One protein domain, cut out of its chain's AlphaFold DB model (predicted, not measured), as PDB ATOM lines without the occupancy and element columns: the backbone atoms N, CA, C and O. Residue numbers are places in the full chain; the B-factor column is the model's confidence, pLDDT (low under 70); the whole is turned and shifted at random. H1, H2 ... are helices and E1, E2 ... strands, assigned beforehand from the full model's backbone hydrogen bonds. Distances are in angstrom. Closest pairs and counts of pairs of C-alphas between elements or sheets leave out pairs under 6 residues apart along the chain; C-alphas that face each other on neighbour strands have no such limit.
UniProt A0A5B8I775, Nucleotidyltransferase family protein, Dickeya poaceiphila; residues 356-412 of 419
ATOM      1  N   VAL A 356      12.707 -15.553   7.608       80.56
ATOM      2  CA  VAL A 356      13.278 -15.261   6.295       80.56
ATOM      3  C   VAL A 356      14.552 -16.076   6.125       80.56
ATOM      4  O   VAL A 356      15.315 -16.253   7.075       80.56
ATOM      5  N   TYR A 357      14.774 -16.580   4.921       80.75
ATOM      6  CA  TYR A 357      15.899 -17.451   4.602       80.75
ATOM      7  C   TYR A 357      16.984 -16.642   3.901       80.75
ATOM      8  O   TYR A 357      16.674 -15.790   3.074       80.75
ATOM      9  N   GLY A 358      18.244 -16.868   4.254       82.38
ATOM     10  CA  GLY A 358      19.403 -16.154   3.738       82.38
ATOM     11  C   GLY A 358      20.366 -17.096   3.030       82.38
ATOM     12  O   GLY A 358      20.976 -17.943   3.679       82.38
ATOM     13  N   ILE A 359      20.551 -16.909   1.724       80.88
ATOM     14  CA  ILE A 359      21.600 -17.576   0.943       80.88
ATOM     15  C   ILE A 359      22.855 -16.718   1.030       80.88
ATOM     16  O   ILE A 359      22.836 -15.554   0.626       80.88
ATOM     17  N   HIS A 360      23.943 -17.267   1.559       83.12
ATOM     18  CA  HIS A 360      25.213 -16.546   1.631       83.12
ATOM     19  C   HIS A 360      25.819 -16.401   0.232       83.12
ATOM     20  O   HIS A 360      25.935 -17.379  -0.505       83.12
ATOM     21  N   LEU A 361      26.142 -15.165  -0.155       80.31
ATOM     22  CA  LEU A 361      26.654 -14.835  -1.489       80.31
ATOM     23  C   LEU A 361      28.167 -14.646  -1.495       80.31
ATOM     24  O   LEU A 361      28.850 -15.056  -2.427       80.31
ATOM     25  N   ASN A 362      28.687 -13.957  -0.481       80.44
ATOM     26  CA  ASN A 362      30.104 -13.648  -0.349       80.44
ATOM     27  C   ASN A 362      30.444 -13.290   1.099       80.44
ATOM     28  O   ASN A 362      29.568 -12.893   1.865       80.44
ATOM     29  N   THR A 363      31.732 -13.359   1.426       80.50
ATOM     30  CA  THR A 363      32.313 -13.049   2.739       80.50
ATOM     31  C   THR A 363      32.756 -11.591   2.891       80.50
ATOM     32  O   THR A 363      33.383 -11.256   3.893       80.50
ATOM     33  N   TYR A 364      32.469 -10.702   1.928       80.44
ATOM     34  CA  TYR A 364      32.940  -9.319   2.017       80.44
ATOM     35  C   TYR A 364      32.242  -8.591   3.173       80.44
ATOM     36  O   TYR A 364      31.009  -8.508   3.191       80.44
ATOM     37  N   PRO A 365      33.002  -8.059   4.146       77.81
ATOM     38  CA  PRO A 365      32.416  -7.480   5.339       77.81
ATOM     39  C   PRO A 365      31.756  -6.140   5.012       77.81
ATOM     40  O   PRO A 365      32.379  -5.231   4.458       77.81
ATOM     41  N   HIS A 366      30.500  -5.997   5.421       81.69
ATOM     42  CA  HIS A 366      29.724  -4.770   5.270       81.69
ATOM     43  C   HIS A 366      29.016  -4.410   6.589       81.69
ATOM     44  O   HIS A 366      28.751  -5.290   7.410       81.69
ATOM     45  N   PRO A 367      28.681  -3.131   6.842       83.69
ATOM     46  CA  PRO A 367      27.837  -2.789   7.982       83.69
ATOM     47  C   PRO A 367      26.442  -3.423   7.851       83.69
ATOM     48  O   PRO A 367      25.997  -3.740   6.748       83.69
ATOM     49  N   LEU A 368      25.745  -3.600   8.980       85.69
ATOM     50  CA  LEU A 368      24.423  -4.224   8.998       85.69
ATOM     51  C   LEU A 368      23.385  -3.349   8.280       85.69
ATOM     52  O   LEU A 368      22.887  -2.379   8.850       85.69
ATOM     53  N   HIS A 369      23.021  -3.728   7.057       85.88
ATOM     54  CA  HIS A 369      21.991  -3.046   6.273       85.88
ATOM     55  C   HIS A 369      21.092  -4.019   5.516       85.88
ATOM     56  O   HIS A 369      21.515  -5.090   5.083       85.88
ATOM     57  N   LEU A 370      19.846  -3.589   5.318       84.25
ATOM     58  CA  LEU A 370      18.872  -4.250   4.464       84.25
ATOM     59  C   LEU A 370      18.755  -3.472   3.146       84.25
ATOM     60  O   LEU A 370      18.120  -2.420   3.096       84.25
ATOM     61  N   ILE A 371      19.364  -3.986   2.081       86.38
ATOM     62  CA  ILE A 371      19.524  -3.280   0.803       86.38
ATOM     63  C   ILE A 371      18.596  -3.898  -0.241       86.38
ATOM     64  O   ILE A 371      18.546  -5.115  -0.407       86.38
ATOM     65  N   LYS A 372      17.855  -3.071  -0.981       82.31
ATOM     66  CA  LYS A 372      17.108  -3.537  -2.156       82.31
ATOM     67  C   LYS A 372      18.032  -3.484  -3.371       82.31
ATOM     68  O   LYS A 372      18.453  -2.404  -3.761       82.31
ATOM     69  N   HIS A 373      18.281  -4.624  -4.011       76.12
ATOM     70  CA  HIS A 373      19.023  -4.683  -5.269       76.12
ATOM     71  C   HIS A 373      18.128  -5.245  -6.376       76.12
ATOM     72  O   HIS A 373      17.805  -6.433  -6.396       76.12
ATOM     73  N   ARG A 374      17.696  -4.385  -7.309       79.81
ATOM     74  CA  ARG A 374      16.715  -4.721  -8.360       79.81
ATOM     75  C   ARG A 374      15.424  -5.318  -7.768       79.81
ATOM     76  O   ARG A 374      14.634  -4.601  -7.149       79.81
ATOM     77  N   HIS A 375      15.209  -6.617  -7.970       67.88
ATOM     78  CA  HIS A 375      14.051  -7.374  -7.492       67.88
ATOM     79  C   HIS A 375      14.342  -8.186  -6.228       67.88
ATOM     80  O   HIS A 375      13.452  -8.883  -5.758       67.88
ATOM     81  N   TYR A 376      15.543  -8.066  -5.669       75.31
ATOM     82  CA  TYR A 376      16.007  -8.847  -4.533       75.31
ATOM     83  C   TYR A 376      16.186  -7.975  -3.295       75.31
ATOM     84  O   TYR A 376      16.377  -6.755  -3.384       75.31
ATOM     85  N   LEU A 377      16.119  -8.612  -2.131       80.88
ATOM     86  CA  LEU A 377      16.440  -7.997  -0.854       80.88
ATOM     87  C   LEU A 377      17.694  -8.672  -0.305       80.88
ATOM     88  O   LEU A 377      17.742  -9.893  -0.201       80.88
ATOM     89  N   LEU A 378      18.707  -7.877   0.010       85.25
ATOM     90  CA  LEU A 378      19.982  -8.342   0.533       85.25
ATOM     91  C   LEU A 378      20.114  -7.920   1.994       85.25
ATOM     92  O   LEU A 378      19.786  -6.785   2.346       85.25
ATOM     93  N   LEU A 379      20.627  -8.816   2.830       86.75
ATOM     94  CA  LEU A 379      21.101  -8.504   4.171       86.75
ATOM     95  C   LEU A 379      22.627  -8.467   4.135       86.75
ATOM     96  O   LEU A 379      23.284  -9.499   4.048       86.75
ATOM     97  N   THR A 380      23.187  -7.267   4.176       87.69
ATOM     98  CA  THR A 380      24.632  -7.075   4.340       87.69
ATOM     99  C   THR A 380      24.983  -7.113   5.818       87.69
ATOM    100  O   THR A 380      24.271  -6.526   6.632       87.69
ATOM    101  N   THR A 381      26.051  -7.826   6.163       86.56
ATOM    102  CA  THR A 381      26.516  -8.043   7.534       86.56
ATOM    103  C   THR A 381      28.048  -8.074   7.574       86.56
ATOM    104  O   THR A 381      28.686  -8.247   6.530       86.56
ATOM    105  N   PRO A 382      28.668  -7.990   8.764       85.62
ATOM    106  CA  PRO A 382      30.105  -8.219   8.891       85.62
ATOM    107  C   PRO A 382      30.548  -9.624   8.453       85.62
ATOM    108  O   PRO A 382      31.683  -9.772   8.025       85.62
ATOM    109  N   ALA A 383      29.654 -10.620   8.503       81.62
ATOM    110  CA  ALA A 383      29.913 -11.989   8.041       81.62
ATOM    111  C   ALA A 383      29.713 -12.176   6.524       81.62
ATOM    112  O   ALA A 383      29.871 -13.282   6.001       81.62
ATOM    113  N   GLY A 384      29.331 -11.114   5.810       86.12
ATOM    114  CA  GLY A 384      29.083 -11.155   4.378       86.12
ATOM    115  C   GLY A 384      27.689 -10.700   3.974       86.12
ATOM    116  O   GLY A 384      26.917 -10.146   4.765       86.12
ATOM    117  N   THR A 385      27.371 -10.944   2.708       84.81
ATOM    118  CA  THR A 385      26.086 -10.570   2.109       84.81
ATOM    119  C   THR A 385      25.204 -11.796   1.933       84.81
ATOM    120  O   THR A 385      25.627 -12.785   1.338       84.81
ATOM    121  N   PHE A 386      23.960 -11.704   2.394       86.38
ATOM    122  CA  PHE A 386      22.943 -12.736   2.229       86.38
ATOM    123  C   PHE A 386      21.857 -12.261   1.267       86.38
ATOM    124  O   PHE A 386      21.323 -11.162   1.424       86.38
ATOM    125  N   LEU A 387      21.485 -13.097   0.301       83.50
ATOM    126  CA  LEU A 387      20.246 -12.938  -0.450       83.50
ATOM    127  C   LEU A 387      19.086 -13.460   0.394       83.50
ATOM    128  O   LEU A 387      19.091 -14.627   0.774       83.50
ATOM    129  N   LEU A 388      18.102 -12.606   0.673       82.06
ATOM    130  CA  LEU A 388      16.928 -12.990   1.446       82.06
ATOM    131  C   LEU A 388      15.807 -13.539   0.557       82.06
ATOM    132  O   LEU A 388      15.512 -12.972  -0.497       82.06
ATOM    133  N   GLY A 389      15.133 -14.573   1.054       73.25
ATOM    134  CA  GLY A 389      13.899 -15.145   0.521       73.25
ATOM    135  C   GLY A 389      12.843 -15.309   1.617       73.25
ATOM    136  O   GLY A 389      13.157 -15.476   2.798       73.25
ATOM    137  N   GLY A 390      11.570 -15.222   1.235       63.94
ATOM    138  CA  GLY A 390      10.433 -15.581   2.085       63.94
ATOM    139  C   GLY A 390      10.150 -17.085   2.072       63.94
ATOM    140  O   GLY A 390       9.462 -17.592   2.957       63.94
ATOM    141  N   VAL A 391      10.691 -17.798   1.083       62.75
ATOM    142  CA  VAL A 391      10.598 -19.250   0.932       62.75
ATOM    143  C   VAL A 391      12.007 -19.827   0.978       62.75
ATOM    144  O   VAL A 391      12.914 -19.293   0.344       62.75
ATOM    145  N   GLY A 392      12.204 -20.897   1.745       56.00
ATOM    146  CA  GLY A 392      13.455 -21.641   1.684       56.00
ATOM    147  C   GLY A 392      13.580 -22.346   0.332       56.00
ATOM    148  O   GLY A 392      12.611 -22.941  -0.129       56.00
ATOM    149  N   LEU A 393      14.752 -22.281  -0.298       52.97
ATOM    150  CA  LEU A 393      15.140 -23.207  -1.361       52.97
ATOM    151  C   LEU A 393      15.087 -24.651  -0.851       52.97
ATOM    152  O   LEU A 393      15.400 -24.925   0.310       52.97
ATOM    153  N   PHE A 394      14.660 -25.567  -1.708       49.69
ATOM    154  CA  PHE A 394      14.361 -26.944  -1.325       49.69
ATOM    155  C   PHE A 394      15.469 -27.929  -1.723       49.69
ATOM    156  O   PHE A 394      15.356 -29.107  -1.380       49.69
ATOM    157  N   SER A 395      16.531 -27.480  -2.407       48.75
ATOM    158  CA  SER A 395      17.698 -28.314  -2.727       48.75
ATOM    159  C   SER A 395      19.027 -27.547  -2.827       48.75
ATOM    160  O   SER A 395      19.066 -26.330  -3.049       48.75
ATOM    161  N   ASP A 396      20.131 -28.288  -2.705       48.78
ATOM    162  CA  ASP A 396      21.496 -27.782  -2.908       48.78
ATOM    163  C   ASP A 396      21.715 -27.339  -4.359       48.78
ATOM    164  O   ASP A 396      22.297 -26.288  -4.602       48.78
ATOM    165  N   GLU A 397      21.124 -28.048  -5.327       48.62
ATOM    166  CA  GLU A 397      21.145 -27.678  -6.750       48.62
ATOM    167  C   GLU A 397      20.499 -26.302  -7.004       48.62
ATOM    168  O   GLU A 397      21.004 -25.513  -7.803       48.62
ATOM    169  N   GLU A 398      19.395 -25.981  -6.314       52.03
ATOM    170  CA  GLU A 398      18.761 -24.658  -6.393       52.03
ATOM    171  C   GLU A 398      19.660 -23.571  -5.788       52.03
ATOM    172  O   GLU A 398      19.737 -22.459  -6.323       52.03
ATOM    173  N   THR A 399      20.362 -23.901  -4.701       55.16
ATOM    174  CA  THR A 399      21.282 -22.996  -4.000       55.16
ATOM    175  C   THR A 399      22.531 -22.720  -4.836       55.16
ATOM    176  O   THR A 399      22.860 -21.553  -5.062       55.16
ATOM    177  N   GLU A 400      23.175 -23.756  -5.379       55.91
ATOM    178  CA  GLU A 400      24.327 -23.658  -6.280       55.91
ATOM    179  C   GLU A 400      23.974 -22.924  -7.576       55.91
ATOM    180  O   GLU A 400      24.714 -22.041  -8.019       55.91
ATOM    181  N   TYR A 401      22.813 -23.223  -8.173       56.12
ATOM    182  CA  TYR A 401      22.332 -22.507  -9.351       56.12
ATOM    183  C   TYR A 401      22.167 -21.012  -9.055       56.12
ATOM    184  O   TYR A 401      22.704 -20.180  -9.792       56.12
ATOM    185  N   LEU A 402      21.502 -20.643  -7.954       56.28
ATOM    186  CA  LEU A 402      21.348 -19.240  -7.555       56.28
ATOM    187  C   LEU A 402      22.691 -18.571  -7.263       56.28
ATOM    188  O   LEU A 402      22.933 -17.469  -7.757       56.28
ATOM    189  N   GLN A 403      23.587 -19.235  -6.532       56.69
ATOM    190  CA  GLN A 403      24.938 -18.737  -6.280       56.69
ATOM    191  C   GLN A 403      25.721 -18.539  -7.580       56.69
ATOM    192  O   GLN A 403      26.387 -17.521  -7.724       56.69
ATOM    193  N   SER A 404      25.608 -19.434  -8.565       59.03
ATOM    194  CA  SER A 404      26.278 -19.294  -9.866       59.03
ATOM    195  C   SER A 404      25.734 -18.119 -10.692       59.03
ATOM    196  O   SER A 404      26.500 -17.381 -11.315       59.03
ATOM    197  N   VAL A 405      24.416 -17.884 -10.643       52.72
ATOM    198  CA  VAL A 405      23.753 -16.749 -11.304       52.72
ATOM    199  C   VAL A 405      24.159 -15.425 -10.650       52.72
ATOM    200  O   VAL A 405      24.294 -14.409 -11.334       52.72
ATOM    201  N   ILE A 406      24.376 -15.436  -9.336       53.41
ATOM    202  CA  ILE A 406      24.759 -14.268  -8.538       53.41
ATOM    203  C   ILE A 406      26.265 -13.981  -8.634       53.41
ATOM    204  O   ILE A 406      26.661 -12.835  -8.814       53.41
ATOM    205  N   ASN A 407      27.111 -15.004  -8.596       50.25
ATOM    206  CA  ASN A 407      28.568 -14.874  -8.684       50.25
ATOM    207  C   ASN A 407      29.080 -14.695 -10.123       50.25
ATOM    208  O   ASN A 407      30.273 -14.467 -10.331       50.25
ATOM    209  N   ALA A 408      28.193 -14.744 -11.124       49.88
ATOM    210  CA  ALA A 408      28.486 -14.212 -12.449       49.88
ATOM    211  C   ALA A 408      28.967 -12.742 -12.325       49.88
ATOM    212  O   ALA A 408      28.555 -12.056 -11.389       49.88
ATOM    213  N   PRO A 409      29.795 -12.210 -13.250       46.56
ATOM    214  CA  PRO A 409      30.485 -10.911 -13.115       46.56
ATOM    215  C   PRO A 409      29.600  -9.642 -12.979       46.56
ATOM    216  O   PRO A 409      30.078  -8.525 -13.156       46.56
ATOM    217  N   PHE A 410      28.311  -9.784 -12.674       46.22
ATOM    218  CA  PHE A 410      27.302  -8.739 -12.564       46.22
ATOM    219  C   PHE A 410      27.060  -8.202 -11.141       46.22
ATOM    220  O   PHE A 410      26.341  -7.211 -11.010       46.22
ATOM    221  N   PHE A 411      27.650  -8.775 -10.084       43.88
ATOM    222  CA  PHE A 411      27.541  -8.244  -8.714       43.88
ATOM    223  C   PHE A 411      28.622  -7.192  -8.409       43.88
ATOM    224  O   PHE A 411      29.491  -7.371  -7.561       43.88
ATOM    225  N   GLN A 412      28.557  -6.044  -9.086       46.59
ATOM    226  CA  GLN A 412      29.113  -4.809  -8.530       46.59
ATOM    227  C   GLN A 412      27.982  -4.109  -7.777       46.59
ATOM    228  O   GLN A 412      27.073  -3.548  -8.386       46.59
TER     229      GLN A 412
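This is residues 356 to 412 of the 419 residues of the protein "Nucleotidyltransferase family protein" of Dickeya poaceiphila (UniProt A0A5B8I775). A strongly twisted sheet of four antiparallel strands makes the body, and one helix, H1, sits at the sheet's E1 edge, only grazing it. The first strand, E1, is joined by a link of six residues to E2 at the far edge, and from there the strands E2, E3 and E4 fold back and forth until E4 lies beside E1. The printed part has 57 residues, with four named strands and one named helix along the chain as E1, E2, E3, E4, H1; the sheet's order is E1, E4, E3, E2, and the class is mixed, helices and strands. The whole is compact, with a radius of gyration of the C-alphas of 11.0 A, and rounded, spanning 29 by 26 by 21 A.

E1 takes residues 356 to 362 and is 18.2 A long from its first C-alpha, at (13.278, -15.261, 6.295), to its last. E2 takes residues 369 to 373 and is 12.0 A long. E3, residues 376 to 381, measures 16.0 A, and E4, residues 384 to 389, measures 16.2 A. H1, residues 396 to 407, is 15.8 A long and ends with C-alpha 407 at (28.568, -14.874, -8.684).

E1 is an edge strand and the antiparallel neighbour of E4, at 143 degrees between their directions; N 359 and O 387 are within hydrogen-bond range at 2.9 A, and N 387 and O 359 at 2.8 A. E4 and E3 are a hairpin, antiparallel at 146 degrees, with N 386 and O 379 within range at 2.8 A. E3 and E2 are a hairpin too, antiparallel at 150 degrees, with N 371 and O 378 within range at 2.8 A; E2 is the other edge strand. E2, E3 and E4 form a meander, each strand the antiparallel neighbour of the one before. With E1 they form a Greek key, four strands in a row of which the first is the antiparallel neighbour of the fourth. H1 is on the sheet but only grazes it, with residues 399 to 407; the closest C-alphas of E1 and H1 are those of Leu 361 and Gln 403, 6.4 A apart. In H1 every O i to N i+4 pair is within hydrogen-bond range.

The two C-alphas farthest apart are those of Pro 367 and Glu 397, at 29.7 A. The printed part has no cut. The links E2 to E3 and E3 to E4 are tight, the links E1 to E2 and E4 to H1 are short, and no link is long. The mean pLDDT of the printed part is 70.2; residue 375 and residues 390 to 412 are under 70, and the mean over H1 is 54.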